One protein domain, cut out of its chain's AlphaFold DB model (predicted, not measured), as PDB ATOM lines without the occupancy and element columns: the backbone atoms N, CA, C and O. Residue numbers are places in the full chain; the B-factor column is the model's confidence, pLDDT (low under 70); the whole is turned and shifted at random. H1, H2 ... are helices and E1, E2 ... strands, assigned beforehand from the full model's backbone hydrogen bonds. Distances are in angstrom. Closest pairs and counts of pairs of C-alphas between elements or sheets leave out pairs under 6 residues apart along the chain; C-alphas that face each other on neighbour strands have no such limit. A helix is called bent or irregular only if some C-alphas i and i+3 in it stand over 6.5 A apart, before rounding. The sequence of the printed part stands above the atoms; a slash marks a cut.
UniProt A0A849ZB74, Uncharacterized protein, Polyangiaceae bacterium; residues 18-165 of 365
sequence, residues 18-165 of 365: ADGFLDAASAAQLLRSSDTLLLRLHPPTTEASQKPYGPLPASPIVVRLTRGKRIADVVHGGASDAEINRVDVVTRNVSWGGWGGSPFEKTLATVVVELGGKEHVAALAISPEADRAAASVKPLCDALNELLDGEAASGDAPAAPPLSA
ATOM      1  N   ALA A  18     -51.484  17.064 -54.429       90.12
ATOM      2  CA  ALA A  18     -50.719  17.636 -53.330       90.12
ATOM      3  C   ALA A  18     -49.395  16.880 -53.172       90.12
ATOM      4  O   ALA A  18     -49.368  15.663 -52.971       90.12
ATOM      5  N   ASP A  19     -48.293  17.622 -53.240       91.00
ATOM      6  CA  ASP A  19     -46.944  17.110 -53.027       91.00
ATOM      7  C   ASP A  19     -46.224  17.996 -52.006       91.00
ATOM      8  O   ASP A  19     -45.760  19.099 -52.312       91.00
ATOM      9  N   GLY A  20     -46.153  17.504 -50.771       90.44
ATOM     10  CA  GLY A  20     -45.533  18.220 -49.666       90.44
ATOM     11  C   GLY A  20     -44.005  18.276 -49.729       90.44
ATOM     12  O   GLY A  20     -43.410  19.067 -49.002       90.44
ATOM     13  N   PHE A  21     -43.360  17.486 -50.596       90.06
ATOM     14  CA  PHE A  21     -41.919  17.588 -50.858       90.06
ATOM     15  C   PHE A  21     -41.595  18.732 -51.809       90.06
ATOM     16  O   PHE A  21     -40.483  19.266 -51.783       90.06
ATOM     17  N   LEU A  22     -42.560  19.122 -52.643       89.38
ATOM     18  CA  LEU A  22     -42.459  20.356 -53.393       89.38
ATOM     19  C   LEU A  22     -42.760  21.511 -52.464       89.38
ATOM     20  O   LEU A  22     -41.846  22.265 -52.161       89.38
ATOM     21  N   ASP A  23     -43.984  21.635 -51.967       89.31
ATOM     22  CA  ASP A  23     -44.364  22.737 -51.088       89.31
ATOM     23  C   ASP A  23     -45.475  22.316 -50.125       89.31
ATOM     24  O   ASP A  23     -46.644  22.211 -50.500       89.31
ATOM     25  N   ALA A  24     -45.102  22.103 -48.862       91.81
ATOM     26  CA  ALA A  24     -46.027  21.718 -47.803       91.81
ATOM     27  C   ALA A  24     -47.149  22.748 -47.581       91.81
ATOM     28  O   ALA A  24     -48.273  22.351 -47.280       91.81
ATOM     29  N   ALA A  25     -46.885  24.049 -47.751       91.19
ATOM     30  CA  ALA A  25     -47.892  25.088 -47.547       91.19
ATOM     31  C   ALA A  25     -48.927  25.088 -48.681       91.19
ATOM     32  O   ALA A  25     -50.132  25.058 -48.421       91.19
ATOM     33  N   SER A  26     -48.468  25.031 -49.935       89.31
ATOM     34  CA  SER A  26     -49.358  24.911 -51.098       89.31
ATOM     35  C   SER A  26     -50.148  23.596 -51.082       89.31
ATOM     36  O   SER A  26     -51.347  23.588 -51.362       89.31
ATOM     37  N   ALA A  27     -49.515  22.483 -50.691       91.50
ATOM     38  CA  ALA A  27     -50.184  21.194 -50.513       91.50
ATOM     39  C   ALA A  27     -51.276  21.253 -49.427       91.50
ATOM     40  O   ALA A  27     -52.376  20.744 -49.637       91.50
ATOM     41  N   ALA A  28     -51.011  21.927 -48.303       93.25
ATOM     42  CA  ALA A  28     -52.001  22.150 -47.251       93.25
ATOM     43  C   ALA A  28     -53.213  22.947 -47.760       93.25
ATOM     44  O   ALA A  28     -54.355  22.588 -47.479       93.25
ATOM     45  N   GLN A  29     -52.983  24.005 -48.543       91.75
ATOM     46  CA  GLN A  29     -54.063  24.809 -49.122       91.75
ATOM     47  C   GLN A  29     -54.924  24.005 -50.111       91.75
ATOM     48  O   GLN A  29     -56.151  24.124 -50.099       91.75
ATOM     49  N   LEU A  30     -54.311  23.144 -50.931       90.38
ATOM     50  CA  LEU A  30     -55.049  22.234 -51.816       90.38
ATOM     51  C   LEU A  30     -55.960  21.284 -51.027       90.38
ATOM     52  O   LEU A  30     -57.113  21.086 -51.406       90.38
ATOM     53  N   LEU A  31     -55.466  20.716 -49.923       91.19
ATOM     54  CA  LEU A  31     -56.247  19.805 -49.078       91.19
ATOM     55  C   LEU A  31     -57.427  20.512 -48.401       91.19
ATOM     56  O   LEU A  31     -58.521  19.954 -48.332       91.19
ATOM     57  N   ARG A  32     -57.242  21.753 -47.942       92.94
ATOM     58  CA  ARG A  32     -58.322  22.535 -47.319       92.94
ATOM     59  C   ARG A  32     -59.417  22.941 -48.300       92.94
ATOM     60  O   ARG A  32     -60.580  22.956 -47.919       92.94
ATOM     61  N   SER A  33     -59.063  23.202 -49.554       90.31
ATOM     62  CA  SER A  33     -60.002  23.676 -50.584       90.31
ATOM     63  C   SER A  33     -60.717  22.565 -51.367       90.31
ATOM     64  O   SER A  33     -61.620  22.861 -52.146       90.31
ATOM     65  N   SER A  34     -60.353  21.291 -51.172       89.06
ATOM     66  CA  SER A  34     -60.846  20.177 -52.002       89.06
ATOM     67  C   SER A  34     -61.609  19.128 -51.191       89.06
ATOM     68  O   SER A  34     -61.137  18.690 -50.149       89.06
ATOM     69  N   ASP A  35     -62.752  18.644 -51.679       89.38
ATOM     70  CA  ASP A  35     -63.454  17.497 -51.063       89.38
ATOM     71  C   ASP A  35     -62.779  16.155 -51.355       89.38
ATOM     72  O   ASP A  35     -62.941  15.170 -50.631       89.38
ATOM     73  N   THR A  36     -62.038  16.090 -52.456       90.25
ATOM     74  CA  THR A  36     -61.259  14.927 -52.864       90.25
ATOM     75  C   THR A  36     -59.986  15.407 -53.535       90.25
ATOM     76  O   THR A  36     -60.039  16.280 -54.399       90.25
ATOM     77  N   LEU A  37     -58.848  14.840 -53.142       91.25
ATOM     78  CA  LEU A  37     -57.541  15.223 -53.665       91.25
ATOM     79  C   LEU A  37     -56.622  14.008 -53.756       91.25
ATOM     80  O   LEU A  37     -56.748  13.055 -52.985       91.25
ATOM     81  N   LEU A  38     -55.675  14.056 -54.685       92.44
ATOM     82  CA  LEU A  38     -54.565  13.120 -54.718       92.44
ATOM     83  C   LEU A  38     -53.422  13.635 -53.833       92.44
ATOM     84  O   LEU A  38     -53.032  14.794 -53.932       92.44
ATOM     85  N   LEU A  39     -52.855  12.775 -52.997       92.81
ATOM     86  CA  LEU A  39     -51.680  13.056 -52.178       92.81
ATOM     87  C   LEU A  39     -50.556  12.101 -52.572       92.81
ATOM     88  O   LEU A  39     -50.769  10.888 -52.667       92.81
ATOM     89  N   ARG A  40     -49.349  12.634 -52.767       91.62
ATOM     90  CA  ARG A  40     -48.157  11.795 -52.891       91.62
ATOM     91  C   ARG A  40     -47.612  11.430 -51.518       91.62
ATOM     92  O   ARG A  40     -47.403  12.298 -50.675       91.62
ATOM     93  N   LEU A  41     -47.324  10.148 -51.338       92.62
ATOM     94  CA  LEU A  41     -46.677   9.608 -50.155       92.62
ATOM     95  C   LEU A  41     -45.405   8.862 -50.552       92.62
ATOM     96  O   LEU A  41     -45.383   8.093 -51.512       92.62
ATOM     97  N   HIS A  42     -44.350   9.069 -49.781       90.69
ATOM     98  CA  HIS A  42     -43.080   8.383 -49.940       90.69
ATOM     99  C   HIS A  42     -42.928   7.292 -48.882       90.69
ATOM    100  O   HIS A  42     -43.370   7.471 -47.751       90.69
ATOM    101  N   PRO A  43     -42.287   6.164 -49.194       86.19
ATOM    102  CA  PRO A  43     -41.886   5.218 -48.164       86.19
ATOM    103  C   PRO A  43     -40.933   5.895 -47.158       86.19
ATOM    104  O   PRO A  43     -40.224   6.844 -47.513       86.19
ATOM    105  N   PRO A  44     -40.900   5.429 -45.900       82.12
ATOM    106  CA  PRO A  44     -40.039   6.002 -44.885       82.12
ATOM    107  C   PRO A  44     -38.587   5.711 -45.259       82.12
ATOM    108  O   PRO A  44     -38.269   4.683 -45.867       82.12
ATOM    109  N   THR A  45     -37.682   6.619 -44.905       70.31
ATOM    110  CA  THR A  45     -36.261   6.401 -45.176       70.31
ATOM    111  C   THR A  45     -35.746   5.244 -44.337       70.31
ATOM    112  O   THR A  45     -35.679   5.343 -43.115       70.31
ATOM    113  N   THR A  46     -35.338   4.156 -44.989       59.97
ATOM    114  CA  THR A  46     -34.544   3.109 -44.339       59.97
ATOM    115  C   THR A  46     -33.158   3.656 -44.006       59.97
ATOM    116  O   THR A  46     -32.610   4.433 -44.792       59.97
ATOM    117  N   GLU A  47     -32.595   3.243 -42.867       52.91
ATOM    118  CA  GLU A  47     -31.252   3.637 -42.420       52.91
ATOM    119  C   GLU A  47     -30.195   3.515 -43.527       52.91
ATOM    120  O   GLU A  47     -30.279   2.660 -44.417       52.91
ATOM    121  N   ALA A  48     -29.192   4.398 -43.457       50.59
ATOM    122  CA  ALA A  48     -28.092   4.494 -44.403       50.59
ATOM    123  C   ALA A  48     -27.500   3.110 -44.704       50.59
ATOM    124  O   ALA A  48     -26.926   2.439 -43.843       50.59
ATOM    125  N   SER A  49     -27.622   2.659 -45.954       43.28
ATOM    126  CA  SER A  49     -26.952   1.430 -46.353       43.28
ATOM    127  C   SER A  49     -25.442   1.675 -46.278       43.28
ATOM    128  O   SER A  49     -24.941   2.580 -46.944       43.28
ATOM    129  N   GLN A  50     -24.700   0.834 -45.554       42.19
ATOM    130  CA  GLN A  50     -23.224   0.823 -45.510       42.19
ATOM    131  C   GLN A  50     -22.560   0.468 -46.863       42.19
ATOM    132  O   GLN A  50     -21.411   0.031 -46.919       42.19
ATOM    133  N   LYS A  51     -23.285   0.578 -47.979       41.94
ATOM    134  CA  LYS A  51     -22.817   0.245 -49.323       41.94
ATOM    135  C   LYS A  51     -22.611   1.536 -50.114       41.94
ATOM    136  O   LYS A  51     -23.394   2.466 -49.954       41.94
ATOM    137  N   PRO A  52     -21.623   1.584 -51.024       45.81
ATOM    138  CA  PRO A  52     -21.195   2.811 -51.710       45.81
ATOM    139  C   PRO A  52     -22.241   3.454 -52.647       45.81
ATOM    140  O   PRO A  52     -21.897   4.361 -53.393       45.81
ATOM    141  N   TYR A  53     -23.490   2.973 -52.654       48.91
ATOM    142  CA  TYR A  53     -24.528   3.331 -53.625       48.91
ATOM    143  C   TYR A  53     -25.896   3.662 -52.996       48.91
ATOM    144  O   TYR A  53     -26.880   3.721 -53.728       48.91
ATOM    145  N   GLY A  54     -25.963   3.879 -51.674       51.03
ATOM    146  CA  GLY A  54     -27.210   4.213 -50.971       51.03
ATOM    147  C   GLY A  54     -28.242   3.069 -50.930       51.03
ATOM    148  O   GLY A  54     -28.046   2.017 -51.553       51.03
ATOM    149  N   PRO A  55     -29.330   3.222 -50.151       56.25
ATOM    150  CA  PRO A  55     -30.434   2.267 -50.164       56.25
ATOM    151  C   PRO A  55     -31.106   2.226 -51.545       56.25
ATOM    152  O   PRO A  55     -31.063   3.189 -52.308       56.25
ATOM    153  N   LEU A  56     -31.732   1.093 -51.877       67.56
ATOM    154  CA  LEU A  56     -32.574   1.019 -53.069       67.56
ATOM    155  C   LEU A  56     -33.751   1.991 -52.896       67.56
ATOM    156  O   LEU A  56     -34.437   1.903 -51.876       67.56
ATOM    157  N   PRO A  57     -33.995   2.893 -53.860       71.25
ATOM    158  CA  PRO A  57     -35.122   3.802 -53.780       71.25
ATOM    159  C   PRO A  57     -36.412   2.996 -53.876       71.25
ATOM    160  O   PRO A  57     -36.549   2.117 -54.732       71.25
ATOM    161  N   ALA A  58     -37.363   3.306 -53.010       77.62
ATOM    162  CA  ALA A  58     -38.705   2.768 -53.112       77.62
ATOM    163  C   ALA A  58     -39.612   3.821 -53.760       77.62
ATOM    164  O   ALA A  58     -39.501   5.015 -53.475       77.62
ATOM    165  N   SER A  59     -40.462   3.377 -54.687       81.19
ATOM    166  CA  SER A  59     -41.328   4.272 -55.453       81.19
ATOM    167  C   SER A  59     -42.356   4.955 -54.550       81.19
ATOM    168  O   SER A  59     -42.866   4.313 -53.627       81.19
ATOM    169  N   PRO A  60     -42.691   6.231 -54.808       87.69
ATOM    170  CA  PRO A  60     -43.801   6.875 -54.134       87.69
ATOM    171  C   PRO A  60     -45.112   6.186 -54.511       87.69
ATOM    172  O   PRO A  60     -45.253   5.601 -55.588       87.69
ATOM    173  N   ILE A  61     -46.089   6.314 -53.627       88.81
ATOM    174  CA  ILE A  61     -47.478   5.975 -53.911       88.81
ATOM    175  C   ILE A  61     -48.281   7.267 -54.058       88.81
ATOM    176  O   ILE A  61     -47.964   8.291 -53.447       88.81
ATOM    177  N   VAL A  62     -49.329   7.222 -54.875       90.38
ATOM    178  CA  VAL A  62     -50.311   8.308 -54.959       90.38
ATOM    179  C   VAL A  62     -51.624   7.766 -54.441       90.38
ATOM    180  O   VAL A  62     -52.154   6.791 -54.981       90.38
ATOM    181  N   VAL A  63     -52.133   8.403 -53.396       92.38
ATOM    182  CA  VAL A  63     -53.394   8.033 -52.767       92.38
ATOM    183  C   VAL A  63     -54.441   9.096 -53.036       92.38
ATOM    184  O   VAL A  63     -54.130  10.283 -53.081       92.38
ATOM    185  N   ARG A  64     -55.689   8.684 -53.215       93.56
ATOM    186  CA  ARG A  64     -56.833   9.584 -53.211       93.56
ATOM    187  C   ARG A  64     -57.381   9.653 -51.800       93.56
ATOM    188  O   ARG A  64     -57.703   8.629 -51.203       93.56
ATOM    189  N   LEU A  65     -57.507  10.873 -51.307       94.81
ATOM    190  CA  LEU A  65     -58.133  11.180 -50.035       94.81
ATOM    191  C   LEU A  65     -59.499  11.801 -50.295       94.81
ATOM    192  O   LEU A  65     -59.651  12.619 -51.203       94.81
ATOM    193  N   THR A  66     -60.481  11.425 -49.484       94.81
ATOM    194  CA  THR A  66     -61.821  12.012 -49.493       94.81
ATOM    195  C   THR A  66     -62.116  12.567 -48.111       94.81
ATOM    196  O   THR A  66     -61.892  11.892 -47.107       94.81
ATOM    197  N   ARG A  67     -62.647  13.788 -48.068       95.12
ATOM    198  CA  ARG A  67     -63.009  14.479 -46.831       95.12
ATOM    199  C   ARG A  67     -63.924  13.622 -45.949       95.12
ATOM    200  O   ARG A  67     -64.886  13.026 -46.435       95.12
ATOM    201  N   GLY A  68     -63.599  13.545 -44.661       95.81
ATOM    202  CA  GLY A  68     -64.323  12.758 -43.661       95.81
ATOM    203  C   GLY A  68     -64.159  11.240 -43.791       95.81
ATOM    204  O   GLY A  68     -64.863  10.493 -43.112       95.81
ATOM    205  N   LYS A  69     -63.270  10.752 -44.670       95.88
ATOM    206  CA  LYS A  69     -62.946   9.325 -44.790       95.88
ATOM    207  C   LYS A  69     -61.508   9.069 -44.369       95.88
ATOM    208  O   LYS A  69     -60.585   9.701 -44.867       95.88
ATOM    209  N   ARG A  70     -61.320   8.046 -43.535       95.25
ATOM    210  CA  ARG A  70     -59.996   7.519 -43.167       95.25
ATOM    211  C   ARG A  70     -59.501   6.411 -44.089       95.25
ATOM    212  O   ARG A  70     -58.422   5.889 -43.871       95.25
ATOM    213  N   ILE A  71     -60.249   6.054 -45.128       95.56
ATOM    214  CA  ILE A  71     -59.788   5.112 -46.153       95.56
ATOM    215  C   ILE A  71     -59.175   5.921 -47.292       95.56
ATOM    216  O   ILE A  71     -59.827   6.821 -47.823       95.56
ATOM    217  N   ALA A  72     -57.937   5.596 -47.650       93.81
ATOM    218  CA  ALA A  72     -57.243   6.169 -48.790       93.81
ATOM    219  C   ALA A  72     -57.250   5.176 -49.957       93.81
ATOM    220  O   ALA A  72     -56.792   4.038 -49.802       93.81
ATOM    221  N   ASP A  73     -57.730   5.613 -51.123       92.94
ATOM    222  CA  ASP A  73     -57.708   4.772 -52.323       92.94
ATOM    223  C   ASP A  73     -56.316   4.848 -52.948       92.94
ATOM    224  O   ASP A  73     -55.859   5.934 -53.322       92.94
ATOM    225  N   VAL A  74     -55.623   3.725 -53.116       88.44
ATOM    226  CA  VAL A  74     -54.300   3.747 -53.752       88.44
ATOM    227  C   VAL A  74     -54.486   3.786 -55.267       88.44
ATOM    228  O   VAL A  74     -54.938   2.830 -55.896       88.44
ATOM    229  N   VAL A  75     -54.124   4.914 -55.875       86.44
ATOM    230  CA  VAL A  75     -54.300   5.150 -57.315       86.44
ATOM    231  C   VAL A  75     -53.043   4.777 -58.100       86.44
ATOM    232  O   VAL A  75     -53.139   4.308 -59.231       86.44
ATOM    233  N   HIS A  76     -51.865   4.949 -57.497       82.94
ATOM    234  CA  HIS A  76     -50.575   4.592 -58.086       82.94
ATOM    235  C   HIS A  76     -49.650   3.967 -57.035       82.94
ATOM    236  O   HIS A  76     -49.671   4.380 -55.877       82.94
ATOM    237  N   GLY A  77     -48.817   3.003 -57.447       77.12
ATOM    238  CA  GLY A  77     -47.851   2.323 -56.571       77.12
ATOM    239  C   GLY A  77     -48.213   0.884 -56.174       77.12
ATOM    240  O   GLY A  77     -47.480   0.264 -55.411       77.12
ATOM    241  N   GLY A  78     -49.314   0.332 -56.700       74.50
ATOM    242  CA  GLY A  78     -49.638  -1.103 -56.623       74.50
ATOM    243  C   GLY A  78     -50.062  -1.637 -55.247       74.50
ATOM    244  O   GLY A  78     -50.201  -2.849 -55.098       74.50
ATOM    245  N   ALA A  79     -50.261  -0.771 -54.250       77.56
ATOM    246  CA  ALA A  79     -50.841  -1.159 -52.966       77.56
ATOM    247  C   ALA A  79     -52.379  -1.211 -53.042       77.56
ATOM    248  O   ALA A  79     -52.987  -0.620 -53.931       77.56
ATOM    249  N   SER A  80     -52.999  -1.951 -52.124       86.00
ATOM    250  CA  SER A  80     -54.449  -1.932 -51.926       86.00
ATOM    251  C   SER A  80     -54.871  -0.688 -51.152       86.00
ATOM    252  O   SER A  80     -54.080  -0.157 -50.369       86.00
ATOM    253  N   ASP A  81     -56.133  -0.292 -51.307       90.31
ATOM    254  CA  ASP A  81     -56.766   0.718 -50.458       90.31
ATOM    255  C   ASP A  81     -56.547   0.365 -48.981       90.31
ATOM    256  O   ASP A  81     -56.550  -0.811 -48.591       90.31
ATOM    257  N   ALA A  82     -56.291   1.382 -48.168       92.50
ATOM    258  CA  ALA A  82     -55.849   1.184 -46.798       92.50
ATOM    259  C   ALA A  82     -56.348   2.299 -45.878       92.50
ATOM    260  O   ALA A  82     -56.603   3.426 -46.303       92.50
ATOM    261  N   GLU A  83     -56.499   1.960 -44.603       95.62
ATOM    262  CA  GLU A  83     -56.919   2.895 -43.565       95.62
ATOM    263  C   GLU A  83     -55.746   3.765 -43.100       95.62
ATOM    264  O   GLU A  83     -54.627   3.278 -42.920       95.62
ATOM    265  N   ILE A  84     -56.012   5.056 -42.915       96.44
ATOM    266  CA  ILE A  84     -55.116   6.027 -42.304       96.44
ATOM    267  C   ILE A  84     -55.354   6.000 -40.797       96.44
ATOM    268  O   ILE A  84     -56.339   6.539 -40.284       96.44
ATOM    269  N   ASN A  85     -54.405   5.398 -40.091       95.38
ATOM    270  CA  ASN A  85     -54.466   5.249 -38.642       95.38
ATOM    271  C   ASN A  85     -54.032   6.535 -37.931       95.38
ATOM    272  O   ASN A  85     -54.548   6.865 -36.864       95.38
ATOM    273  N   ARG A  86     -53.060   7.249 -38.510       95.62
ATOM    274  CA  ARG A  86     -52.330   8.317 -37.824       95.62
ATOM    275  C   ARG A  86     -51.679   9.285 -38.808       95.62
ATOM    276  O   ARG A  86     -51.154   8.848 -39.833       95.62
ATOM    277  N   VAL A  87     -51.687  10.575 -38.469       97.44
ATOM    278  CA  VAL A  87     -50.961  11.629 -39.189       97.44
ATOM    279  C   VAL A  87     -50.287  12.552 -38.180       97.44
ATOM    280  O   VAL A  87     -50.974  13.280 -37.468       97.44
ATOM    281  N   ASP A  88     -48.954  12.542 -38.149       97.50
ATOM    282  CA  ASP A  88     -48.159  13.279 -37.162       97.50
ATOM    283  C   ASP A  88     -46.952  13.984 -37.793       97.50
ATOM    284  O   ASP A  88     -46.430  13.570 -38.832       97.50
ATOM    285  N   VAL A  89     -46.443  15.014 -37.112       97.31
ATOM    286  CA  VAL A  89     -45.108  15.563 -37.385       97.31
ATOM    287  C   VAL A  89     -44.092  14.851 -36.501       97.31
ATOM    288  O   VAL A  89     -44.148  14.940 -35.277       97.31
ATOM    289  N   VAL A  90     -43.119  14.197 -37.128       95.25
ATOM    290  CA  VAL A  90     -41.984  13.565 -36.447       95.25
ATOM    291  C   VAL A  90     -40.728  14.376 -36.727       95.25
ATOM    292  O   VAL A  90     -40.465  14.744 -37.874       95.25
ATOM    293  N   THR A  91     -39.939  14.650 -35.691       94.00
ATOM    294  CA  THR A  91     -38.631  15.297 -35.819       94.00
ATOM    295  C   THR A  91     -37.519  14.341 -35.412       94.00
ATOM    296  O   THR A  91     -37.654  13.558 -34.474       94.00
ATOM    297  N   ARG A  92     -36.393  14.400 -36.124       91.31
ATOM    298  CA  ARG A  92     -35.161  13.709 -35.737       91.31
ATOM    299  C   ARG A  92     -33.943  14.549 -36.075       91.31
ATOM    300  O   ARG A  92     -33.938  15.265 -37.078       91.31
ATOM    301  N   ASN A  93     -32.897  14.424 -35.269       88.69
ATOM    302  CA  ASN A  93     -31.604  14.998 -35.613       88.69
ATOM    303  C   ASN A  93     -30.909  14.101 -36.633       88.69
ATOM    304  O   ASN A  93     -30.908  12.877 -36.510       88.69
ATOM    305  N   VAL A  94     -30.338  14.730 -37.649       83.94
ATOM    306  CA  VAL A  94     -29.522  14.088 -38.672       83.94
ATOM    307  C   VAL A  94     -28.136  14.711 -38.625       83.94
ATOM    308  O   VAL A  94     -27.987  15.937 -38.597       83.94
ATOM    309  N   SER A  95     -27.122  13.853 -38.557       80.75
ATOM    310  CA  SER A  95     -25.728  14.272 -38.623       80.75
ATOM    311  C   SER A  95     -25.307  14.317 -40.085       80.75
ATOM    312  O   SER A  95     -25.439  13.330 -40.806       80.75
ATOM    313  N   TRP A  96     -24.819  15.472 -40.519       77.25
ATOM    314  CA  TRP A  96     -24.258  15.691 -41.844       77.25
ATOM    315  C   TRP A  96     -22.791  16.080 -41.745       77.25
ATOM    316  O   TRP A  96     -22.307  16.485 -40.691       77.25
ATOM    317  N   GLY A  97     -22.081  15.976 -42.866       65.62
ATOM    318  CA  GLY A  97     -20.648  16.227 -42.925       65.62
ATOM    319  C   GLY A  97     -19.848  14.982 -42.546       65.62
ATOM    320  O   GLY A  97     -19.830  14.537 -41.405       65.62
ATOM    321  N   GLY A  98     -19.169  14.413 -43.541       57.66
ATOM    322  CA  GLY A  98     -18.299  13.243 -43.361       57.66
ATOM    323  C   GLY A  98     -17.178  13.130 -44.395       57.66
ATOM    324  O   GLY A  98     -16.224  12.384 -44.196       57.66
ATOM    325  N   TRP A  99     -17.240  13.902 -45.484       53.47
ATOM    326  CA  TRP A  99     -16.226  13.916 -46.537       53.47
ATOM    327  C   TRP A  99     -15.322  15.146 -46.388       53.47
ATOM    328  O   TRP A  99     -15.448  16.134 -47.103       53.47
ATOM    329  N   GLY A 100     -14.424  15.104 -45.399       53.88
ATOM    330  CA  GLY A 100     -13.370  16.113 -45.217       53.88
ATOM    331  C   GLY A 100     -13.795  17.437 -44.565       53.88
ATOM    332  O   GLY A 100     -12.982  18.356 -44.494       53.88
ATOM    333  N   GLY A 101     -15.035  17.549 -44.080       61.91
ATOM    334  CA  GLY A 101     -15.524  18.677 -43.276       61.91
ATOM    335  C   GLY A 101     -15.865  18.269 -41.841       61.91
ATOM    336  O   GLY A 101     -16.027  17.083 -41.554       61.91
ATOM    337  N   SER A 102     -15.990  19.255 -40.946       69.75
ATOM    338  CA  SER A 102     -16.504  19.015 -39.594       69.75
ATOM    339  C   SER A 102     -17.972  18.589 -39.662       69.75
ATOM    340  O   SER A 102     -18.743  19.252 -40.364       69.75
ATOM    341  N   PRO A 103     -18.369  17.530 -38.937       79.44
ATOM    342  CA  PRO A 103     -19.765  17.143 -38.863       79.44
ATOM    343  C   PRO A 103     -20.587  18.270 -38.233       79.44
ATOM    344  O   PRO A 103     -20.106  19.011 -37.371       79.44
ATOM    345  N   PHE A 104     -21.830  18.401 -38.666       84.12
ATOM    346  CA  PHE A 104     -22.802  19.314 -38.088       84.12
ATOM    347  C   PHE A 104     -24.167  18.637 -38.027       84.12
ATOM    348  O   PHE A 104     -24.465  17.720 -38.790       84.12
ATOM    349  N   GLU A 105     -25.006  19.099 -37.113       87.50
ATOM    350  CA  GLU A 105     -26.350  18.562 -36.943       87.50
ATOM    351  C   GLU A 105     -27.392  19.515 -37.511       87.50
ATOM    352  O   GLU A 105     -27.248  20.741 -37.484       87.50
ATOM    353  N   LYS A 106     -28.462  18.924 -38.023       89.25
ATOM    354  CA  LYS A 106     -29.698  19.616 -38.366       89.25
ATOM    355  C   LYS A 106     -30.872  18.752 -37.938       89.25
ATOM    356  O   LYS A 106     -30.744  17.543 -37.755       89.25
ATOM    357  N   THR A 107     -32.031  19.371 -37.822       91.25
ATOM    358  CA  THR A 107     -33.281  18.669 -37.582       91.25
ATOM    359  C   THR A 107     -34.001  18.435 -38.903       91.25
ATOM    360  O   THR A 107     -34.246  19.362 -39.680       91.25
ATOM    361  N   LEU A 108     -34.358  17.175 -39.135       91.94
ATOM    362  CA  LEU A 108     -35.313  16.759 -40.147       91.94
ATOM    363  C   LEU A 108     -36.696  16.682 -39.494       91.94
ATOM    364  O   LEU A 108     -36.871  15.943 -38.529       91.94
ATOM    365  N   ALA A 109     -37.667  17.414 -40.032       94.69
ATOM    366  CA  ALA A 109     -39.081  17.255 -39.710       94.69
ATOM    367  C   ALA A 109     -39.799  16.572 -40.874       94.69
ATOM    368  O   ALA A 109     -39.591  16.942 -42.029       94.69
ATOM    369  N   THR A 110     -40.654  15.599 -40.578       95.19
ATOM    370  CA  THR A 110     -41.431  14.848 -41.570       95.19
ATOM    371  C   THR A 110     -42.887  14.752 -41.154       95.19
ATOM    372  O   THR A 110     -43.165  14.478 -39.989       95.19
ATOM    373  N   VAL A 111     -43.806  14.908 -42.108       97.19
ATOM    374  CA  VAL A 111     -45.214  14.526 -41.907       97.19
ATOM    375  C   VAL A 111     -45.330  13.043 -42.199       97.19
ATOM    376  O   VAL A 111     -45.157  12.635 -43.350       97.19
ATOM    377  N   VAL A 112     -45.583  12.252 -41.164       96.50
ATOM    378  CA  VAL A 112     -45.745  10.804 -41.256       96.50
ATOM    379  C   VAL A 112     -47.227  10.471 -41.338       96.50
ATOM    380  O   VAL A 112     -48.009  10.916 -40.505       96.50
ATOM    381  N   VAL A 113     -47.596   9.675 -42.336       96.81
ATOM    382  CA  VAL A 113     -48.931   9.104 -42.527       96.81
ATOM    383  C   VAL A 113     -48.824   7.596 -42.345       96.81
ATOM    384  O   VAL A 113     -48.138   6.916 -43.109       96.81
ATOM    385  N   GLU A 114     -49.492   7.058 -41.331       96.12
ATOM    386  CA  GLU A 114     -49.584   5.616 -41.127       96.12
ATOM    387  C   GLU A 114     -50.760   5.056 -41.927       96.12
ATOM    388  O   GLU A 114     -51.920   5.264 -41.575       96.12
ATOM    389  N   LEU A 115     -50.445   4.339 -43.004       94.75
ATOM    390  CA  LEU A 115     -51.398   3.771 -43.947       94.75
ATOM    391  C   LEU A 115     -51.325   2.241 -43.887       94.75
ATOM    392  O   LEU A 115     -50.294   1.651 -44.219       94.75
ATOM    393  N   GLY A 116     -52.402   1.591 -43.443       91.81
ATOM    394  CA  GLY A 116     -52.467   0.130 -43.325       91.81
ATOM    395  C   GLY A 116     -51.378  -0.457 -42.416       91.81
ATOM    396  O   GLY A 116     -50.811  -1.504 -42.729       91.81
ATOM    397  N   GLY A 117     -51.030   0.251 -41.334       91.31
ATOM    398  CA  GLY A 117     -49.970  -0.138 -40.396       91.31
ATOM    399  C   GLY A 117     -48.539   0.091 -40.901       91.31
ATOM    400  O   GLY A 117     -47.591  -0.406 -40.295       91.31
ATOM    401  N   LYS A 118     -48.358   0.808 -42.018       92.25
ATOM    402  CA  LYS A 118     -47.043   1.187 -42.553       92.25
ATOM    403  C   LYS A 118     -46.899   2.701 -42.583       92.25
ATOM    404  O   LYS A 118     -47.762   3.409 -43.099       92.25
ATOM    405  N   GLU A 119     -45.780   3.192 -42.074       93.50
ATOM    406  CA  GLU A 119     -45.449   4.612 -42.138       93.50
ATOM    407  C   GLU A 119     -45.097   5.022 -43.564       93.50
ATOM    408  O   GLU A 119     -44.420   4.288 -44.279       93.50
ATOM    409  N   HIS A 120     -45.548   6.203 -43.959       94.00
ATOM    410  CA  HIS A 120     -45.180   6.889 -45.187       94.00
ATOM    411  C   HIS A 120     -44.931   8.365 -44.869       94.00
ATOM    412  O   HIS A 120     -45.410   8.877 -43.865       94.00
ATOM    413  N   VAL A 121     -44.197   9.070 -45.721       94.31
ATOM    414  CA  VAL A 121     -43.838  10.477 -45.559       94.31
ATOM    415  C   VAL A 121     -44.579  11.308 -46.603       94.31
ATOM    416  O   VAL A 121     -44.440  11.058 -47.798       94.31
ATOM    417  N   ALA A 122     -45.349  12.302 -46.166       94.88
ATOM    418  CA  ALA A 122     -46.093  13.218 -47.040       94.88
ATOM    419  C   ALA A 122     -45.337  14.529 -47.330       94.88
ATOM    420  O   ALA A 122     -45.538  15.154 -48.370       94.88
ATOM    421  N   ALA A 123     -44.462  14.948 -46.414       94.25
ATOM    422  CA  ALA A 123     -43.592  16.112 -46.566       94.25
ATOM    423  C   ALA A 123     -42.333  15.968 -45.720       94.25
ATOM    424  O   ALA A 123     -42.328  15.243 -44.720       94.25
ATOM    425  N   LEU A 124     -41.311  16.745 -46.074       93.44
ATOM    426  CA  LEU A 124     -40.134  16.949 -45.244       93.44
ATOM    427  C   LEU A 124     -39.706  18.415 -45.217       93.44
ATOM    428  O   LEU A 124     -39.908  19.154 -46.177       93.44
ATOM    429  N   ALA A 125     -39.056  18.807 -44.128       92.88
ATOM    430  CA  ALA A 125     -38.288  20.035 -44.037       92.88
ATOM    431  C   ALA A 125     -37.009  19.791 -43.244       92.88
ATOM    432  O   ALA A 125     -36.958  18.972 -42.326       92.88
ATOM    433  N   ILE A 126     -35.972  20.536 -43.602       91.88
ATOM    434  CA  ILE A 126     -34.653  20.448 -42.989       91.88
ATOM    435  C   ILE A 126     -34.288  21.837 -42.474       91.88
ATOM    436  O   ILE A 126     -34.325  22.813 -43.222       91.88
ATOM    437  N   SER A 127     -33.911  21.935 -41.201       91.19
ATOM    438  CA  SER A 127     -33.513  23.202 -40.585       91.19
ATOM    439  C   SER A 127     -32.501  22.978 -39.454       91.19
ATOM    440  O   SER A 127     -32.512  21.919 -38.834       91.19
ATOM    441  N   PRO A 128     -31.625  23.956 -39.148       88.38
ATOM    442  CA  PRO A 128     -30.786  23.914 -37.946       88.38
ATOM    443  C   PRO A 128     -31.589  23.911 -36.635       88.38
ATOM    444  O   PRO A 128     -31.102  23.435 -35.620       88.38
ATOM    445  N   GLU A 129     -32.802  24.465 -36.657       91.06
ATOM    446  CA  GLU A 129     -33.698  24.589 -35.503       91.06
ATOM    447  C   GLU A 129     -34.900  23.653 -35.664       91.06
ATOM    448  O   GLU A 129     -35.584  23.707 -36.696       91.06
ATOM    449  N   ALA A 130     -35.182  22.848 -34.634       91.75
ATOM    450  CA  ALA A 130     -36.276  21.880 -34.629       91.75
ATOM    451  C   ALA A 130     -37.653  22.535 -34.799       91.75
ATOM    452  O   ALA A 130     -38.437  22.091 -35.638       91.75
ATOM    453  N   ASP A 131     -37.913  23.636 -34.089       94.00
ATOM    454  CA  ASP A 131     -39.192  24.353 -34.164       94.00
ATOM    455  C   ASP A 131     -39.450  24.895 -35.570       94.00
ATOM    456  O   ASP A 131     -40.555  24.790 -36.096       94.00
ATOM    457  N   ARG A 132     -38.406  25.408 -36.229       93.38
ATOM    458  CA  ARG A 132     -38.497  25.903 -37.607       93.38
ATOM    459  C   ARG A 132     -38.705  24.768 -38.611       93.38
ATOM    460  O   ARG A 132     -39.473  24.936 -39.558       93.38
ATOM    461  N   ALA A 133     -38.054  23.618 -38.408       92.94
ATOM    462  CA  ALA A 133     -38.285  22.425 -39.224       92.94
ATOM    463  C   ALA A 133     -39.752  21.976 -39.107       92.94
ATOM    464  O   ALA A 133     -40.442  21.840 -40.115       92.94
ATOM    465  N   ALA A 134     -40.244  21.819 -37.874       95.69
ATOM    466  CA  ALA A 134     -41.609  21.391 -37.595       95.69
ATOM    467  C   ALA A 134     -42.639  22.391 -38.136       95.69
ATOM    468  O   ALA A 134     -43.566  21.992 -38.837       95.69
ATOM    469  N   ALA A 135     -42.444  23.691 -37.900       95.31
ATOM    470  CA  ALA A 135     -43.339  24.745 -38.376       95.31
ATOM    471  C   ALA A 135     -43.463  24.782 -39.907       95.31
ATOM    472  O   ALA A 135     -44.514  25.148 -40.422       95.31
ATOM    473  N   SER A 136     -42.421  24.363 -40.631       94.00
ATOM    474  CA  SER A 136     -42.423  24.335 -42.098       94.00
ATOM    475  C   SER A 136     -43.323  23.237 -42.678       94.00
ATOM    476  O   SER A 136     -43.818  23.383 -43.791       94.00
ATOM    477  N   VAL A 137     -43.550  22.144 -41.940       95.81
ATOM    478  CA  VAL A 137     -44.373  21.010 -42.403       95.81
ATOM    479  C   VAL A 137     -45.702  20.870 -41.663       95.81
ATOM    480  O   VAL A 137     -46.623  20.224 -42.164       95.81
ATOM    481  N   LYS A 138     -45.835  21.507 -40.494       96.75
ATOM    482  CA  LYS A 138     -47.045  21.485 -39.667       96.75
ATOM    483  C   LYS A 138     -48.321  21.877 -40.430       96.75
ATOM    484  O   LYS A 138     -49.305  21.165 -40.257       96.75
ATOM    485  N   PRO A 139     -48.334  22.899 -41.314       96.06
ATOM    486  CA  PRO A 139     -49.544  23.255 -42.053       96.06
ATOM    487  C   PRO A 139     -50.140  22.092 -42.849       96.06
ATOM    488  O   PRO A 139     -51.361  21.981 -42.920       96.06
ATOM    489  N   LEU A 140     -49.294  21.223 -43.416       96.38
ATOM    490  CA  LEU A 140     -49.743  20.038 -44.145       96.38
ATOM    491  C   LEU A 140     -50.307  18.973 -43.204       96.38
ATOM    492  O   LEU A 140     -51.344  18.392 -43.505       96.38
ATOM    493  N   CYS A 141     -49.640  18.725 -42.077       97.69
ATOM    494  CA  CYS A 141     -50.125  17.790 -41.062       97.69
ATOM    495  C   CYS A 141     -51.510  18.200 -40.542       97.69
ATOM    496  O   CYS A 141     -52.407  17.366 -40.457       97.69
ATOM    497  N   ASP A 142     -51.686  19.488 -40.239       97.19
ATOM    498  CA  ASP A 142     -52.957  20.038 -39.770       97.19
ATOM    499  C   ASP A 142     -54.039  19.879 -40.847       97.19
ATOM    500  O   ASP A 142     -55.075  19.281 -40.584       97.19
ATOM    501  N   ALA A 143     -53.762  20.291 -42.091       96.38
ATOM    502  CA  ALA A 143     -54.712  20.174 -43.199       96.38
ATOM    503  C   ALA A 143     -55.116  18.720 -43.510       96.38
ATOM    504  O   ALA A 143     -56.245  18.468 -43.929       96.38
ATOM    505  N   LEU A 144     -54.210  17.755 -43.317       96.88
ATOM    506  CA  LEU A 144     -54.537  16.336 -43.441       96.88
ATOM    507  C   LEU A 144     -55.487  15.881 -42.335       96.88
ATOM    508  O   LEU A 144     -56.475  15.222 -42.640       96.88
ATOM    509  N   ASN A 145     -55.228  16.244 -41.078       97.19
ATOM    510  CA  ASN A 145     -56.127  15.901 -39.977       97.19
ATOM    511  C   ASN A 145     -57.509  16.559 -40.152       97.19
ATOM    512  O   ASN A 145     -58.512  15.854 -40.094       97.19
ATOM    513  N   GLU A 146     -57.565  17.847 -40.505       96.06
ATOM    514  CA  GLU A 146     -58.811  18.570 -40.825       96.06
ATOM    515  C   GLU A 146     -59.614  17.860 -41.938       96.06
ATOM    516  O   GLU A 146     -60.829  17.663 -41.830       96.06
ATOM    517  N   LEU A 147     -58.939  17.424 -43.014       95.38
ATOM    518  CA  LEU A 147     -59.565  16.674 -44.108       95.38
ATOM    519  C   LEU A 147     -60.139  15.336 -43.622       95.38
ATOM    520  O   LEU A 147     -61.264  14.990 -43.988       95.38
ATOM    521  N   LEU A 148     -59.378  14.576 -42.832       95.31
ATOM    522  CA  LEU A 148     -59.771  13.249 -42.342       95.31
ATOM    523  C   LEU A 148     -60.903  13.314 -41.314       95.31
ATOM    524  O   LEU A 148     -61.766  12.436 -41.311       95.31
ATOM    525  N   ASP A 149     -60.929  14.363 -40.494       95.44
ATOM    526  CA  ASP A 149     -61.978  14.614 -39.503       95.44
ATOM    527  C   ASP A 149     -63.248  15.216 -40.135       95.44
ATOM    528  O   ASP A 149     -64.301  15.285 -39.500       95.44
ATOM    529  N   GLY A 150     -63.187  15.569 -41.423       92.19
ATOM    530  CA  GLY A 150     -64.343  16.003 -42.201       92.19
ATOM    531  C   GLY A 150     -64.714  17.465 -41.984       92.19
ATOM    532  O   GLY A 150     -65.862  17.837 -42.238       92.19
ATOM    533  N   GLU A 151     -63.768  18.296 -41.541       91.69
ATOM    534  CA  GLU A 151     -63.984  19.738 -41.458       91.69
ATOM    535  C   GLU A 151     -64.368  20.289 -42.831       91.69
ATOM    536  O   GLU A 151     -63.872  19.816 -43.853       91.69
ATOM    537  N   ALA A 152     -65.275  21.265 -42.881       82.62
ATOM    538  CA  ALA A 152     -65.747  21.806 -44.150       82.62
ATOM    539  C   ALA A 152     -64.583  22.393 -44.963       82.62
ATOM    540  O   ALA A 152     -63.697  23.049 -44.410       82.62
ATOM    541  N   ALA A 153     -64.605  22.173 -46.281       82.88
ATOM    542  CA  ALA A 153     -63.624  22.781 -47.165       82.88
ATOM    543  C   ALA A 153     -63.629  24.306 -46.973       82.88
ATOM    544  O   ALA A 153     -64.686  24.945 -46.969       82.88
ATOM    545  N   SER A 154     -62.449  24.881 -46.771       77.31
ATOM    546  CA  SER A 154     -62.279  26.305 -46.506       77.31
ATOM    547  C   SER A 154     -61.053  26.851 -47.231       77.31
ATOM    548  O   SER A 154     -60.060  26.153 -47.441       77.31
ATOM    549  N   GLY A 155     -61.138  28.120 -47.627       72.88
ATOM    550  CA  GLY A 155     -60.080  28.816 -48.351       72.88
ATOM    551  C   GLY A 155     -60.189  28.718 -49.873       72.88
ATOM    552  O   GLY A 155     -60.822  27.823 -50.432       72.88
ATOM    553  N   ASP A 156     -59.556  29.682 -50.533       69.25
ATOM    554  CA  ASP A 156     -59.463  29.723 -51.986       69.25
ATOM    555  C   ASP A 156     -58.446  28.695 -52.491       69.25
ATOM    556  O   ASP A 156     -57.451  28.392 -51.819       69.25
ATOM    557  N   ALA A 157     -58.679  28.182 -53.700       65.38
ATOM    558  CA  ALA A 157     -57.706  27.348 -54.391       65.38
ATOM    559  C   ALA A 157     -56.358  28.093 -54.512       65.38
ATOM    560  O   ALA A 157     -56.343  29.311 -54.723       65.38
ATOM    561  N   PRO A 158     -55.217  27.397 -54.376       66.50
ATOM    562  CA  PRO A 158     -53.916  28.044 -54.450       66.50
ATOM    563  C   PRO A 158     -53.688  28.706 -55.809       66.50
ATOM    564  O   PRO A 158     -54.133  28.222 -56.848       66.50
ATOM    565  N   ALA A 159     -52.928  29.802 -55.795       55.84
ATOM    566  CA  ALA A 159     -52.569  30.540 -57.005       55.84
ATOM    567  C   ALA A 159     -51.599  29.762 -57.918       55.84
ATOM    568  O   ALA A 159     -51.525  30.034 -59.117       55.84
ATOM    569  N   ALA A 160     -50.840  28.809 -57.365       56.50
ATOM    570  CA  ALA A 160     -49.929  27.973 -58.134       56.50
ATOM    571  C   ALA A 160     -50.680  26.778 -58.750       56.50
ATOM    572  O   ALA A 160     -51.421  26.100 -58.034       56.50
ATOM    573  N   PRO A 161     -50.480  26.484 -60.051       57.09
ATOM    574  CA  PRO A 161     -51.132  25.352 -60.680       57.09
ATOM    575  C   PRO A 161     -50.650  24.052 -60.016       57.09
ATOM    576  O   PRO A 161     -49.439  23.831 -59.909       57.09
ATOM    577  N   PRO A 162     -51.572  23.195 -59.560       65.31
ATOM    578  CA  PRO A 162     -51.223  21.905 -58.983       65.31
ATOM    579  C   PRO A 162     -50.546  21.010 -60.027       65.31
ATOM    580  O   PRO A 162     -50.811  21.134 -61.225       65.31
ATOM    581  N   LEU A 163     -49.688  20.081 -59.590       70.94
ATOM    582  CA  LEU A 163     -49.129  19.106 -60.527       70.94
ATOM    583  C   LEU A 163     -50.226  18.189 -61.043       70.94
ATOM    584  O   LEU A 163     -51.017  17.651 -60.263       70.94
ATOM    585  N   SER A 164     -50.206  17.963 -62.354       69.75
ATOM    586  CA  SER A 164     -50.985  16.892 -62.951       69.75
ATOM    587  C   SER A 164     -50.489  15.544 -62.439       69.75
ATOM    588  O   SER A 164     -49.300  15.320 -62.179       69.75
ATOM    589  N   ALA A 165     -51.427  14.622 -62.294       64.62
ATOM    590  CA  ALA A 165     -51.169  13.355 -61.649       64.62
ATOM    591  C   ALA A 165     -50.159  12.434 -62.368       64.62
ATOM    592  O   ALA A 165     -49.323  11.835 -61.686       64.62
TER     593      ALA A 165
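Overview. This is residues 18 to 165 of the 365 residues of an uncharacterized protein of Polyangiaceae bacterium (UniProt A0A849ZB74). What is the main picture? One antiparallel sheet of six strands, curled like part of a barrel and folded back on itself, curls round H1, with H2 packed beside H1 on the same face. The long hairpin of E4 and E5 reaches toward one end of the longest axis, and residues 48 to 53 stick out. What are the make-up and size? The printed part has 148 residues, with H1, E1 to E6 and H2 in that order along the chain; the sheet runs E1 E2 E3 E4 E5 E6 and the class is mixed, helices and strands. It is compact, with a radius of gyration of the C-alphas of 16.2 A, but elongated, spanning 52 by 32 by 27 A.

Along the chain. Where are the strands? E1 is residues 36 to 41, E2 61 to 66 and E3 71 to 76. E4, residues 82 to 96, is 35.1 A long and bends by 74 degrees at residue 85; E5, residues 104 to 115, is 33.1 A long. E6, residues 118 to 127, is 25.9 A long and bends by 63 degrees at residue 122. Where are the helices? H1, residues 20 to 33, is 15.5 A long from C-alpha 20 at (-45.533, 18.220, -49.666). H2, residues 130 to 149, is 27.2 A long, ending at C-alpha 149 at (-61.978, 14.614, -39.503). Both are irregular: C-alphas 22 and 25 are 9.3 A apart, C-alphas 136 and 139 7.2 A.

Arrangement. How does the sheet run? It is a meander, E1 to E6, each strand the antiparallel neighbour of the one before, and a folded sheet: E1 E2 E3 face E5 E6, with E4 as the hinge. Within hydrogen-bond range are N 39 and O 63 of E1 and E2, 2.8 A, N 64 and O 73 of E2 and E3, 2.8 A, and N 72 and O 82 of E3 and E4, 2.9 A. So are N 94 and O 106 of E4 and E5, 2.8 A, and N 113 and O 120 of E5 and E6, 2.8 A. How near are the edge strands? The closest C-alphas of E1 and E6, those of Leu 41 and Ala 122, are 4.8 A apart. Where are the helices? H2 is over E5 and E6 at a height over the sheet of 7.4 A, along the strands at 26 degrees to E6 on the local plane. H1, on the same face, touches H2, with the closest C-alphas, those of Ala 28 and Leu 140, at 4.4 A; they run the same way at a tilt of 37 degrees, only just steep. Of the O i to N i+4 pairs, 8 of 10 are within hydrogen-bond range in H1 and 13 of 16 in H2.

Size, cuts and confidence. How far does it reach? The two C-alphas farthest apart, those of Gly 100 and Ala 152, are 52.7 A apart. Is it whole and sure? The printed part has no cut, and E1 to E2 is the one long link, 19 residues. The mean pLDDT of the printed part is 84.8, with residues 46 to 56, 97 to 102, 156 to 162 and 164 to 165 under 70.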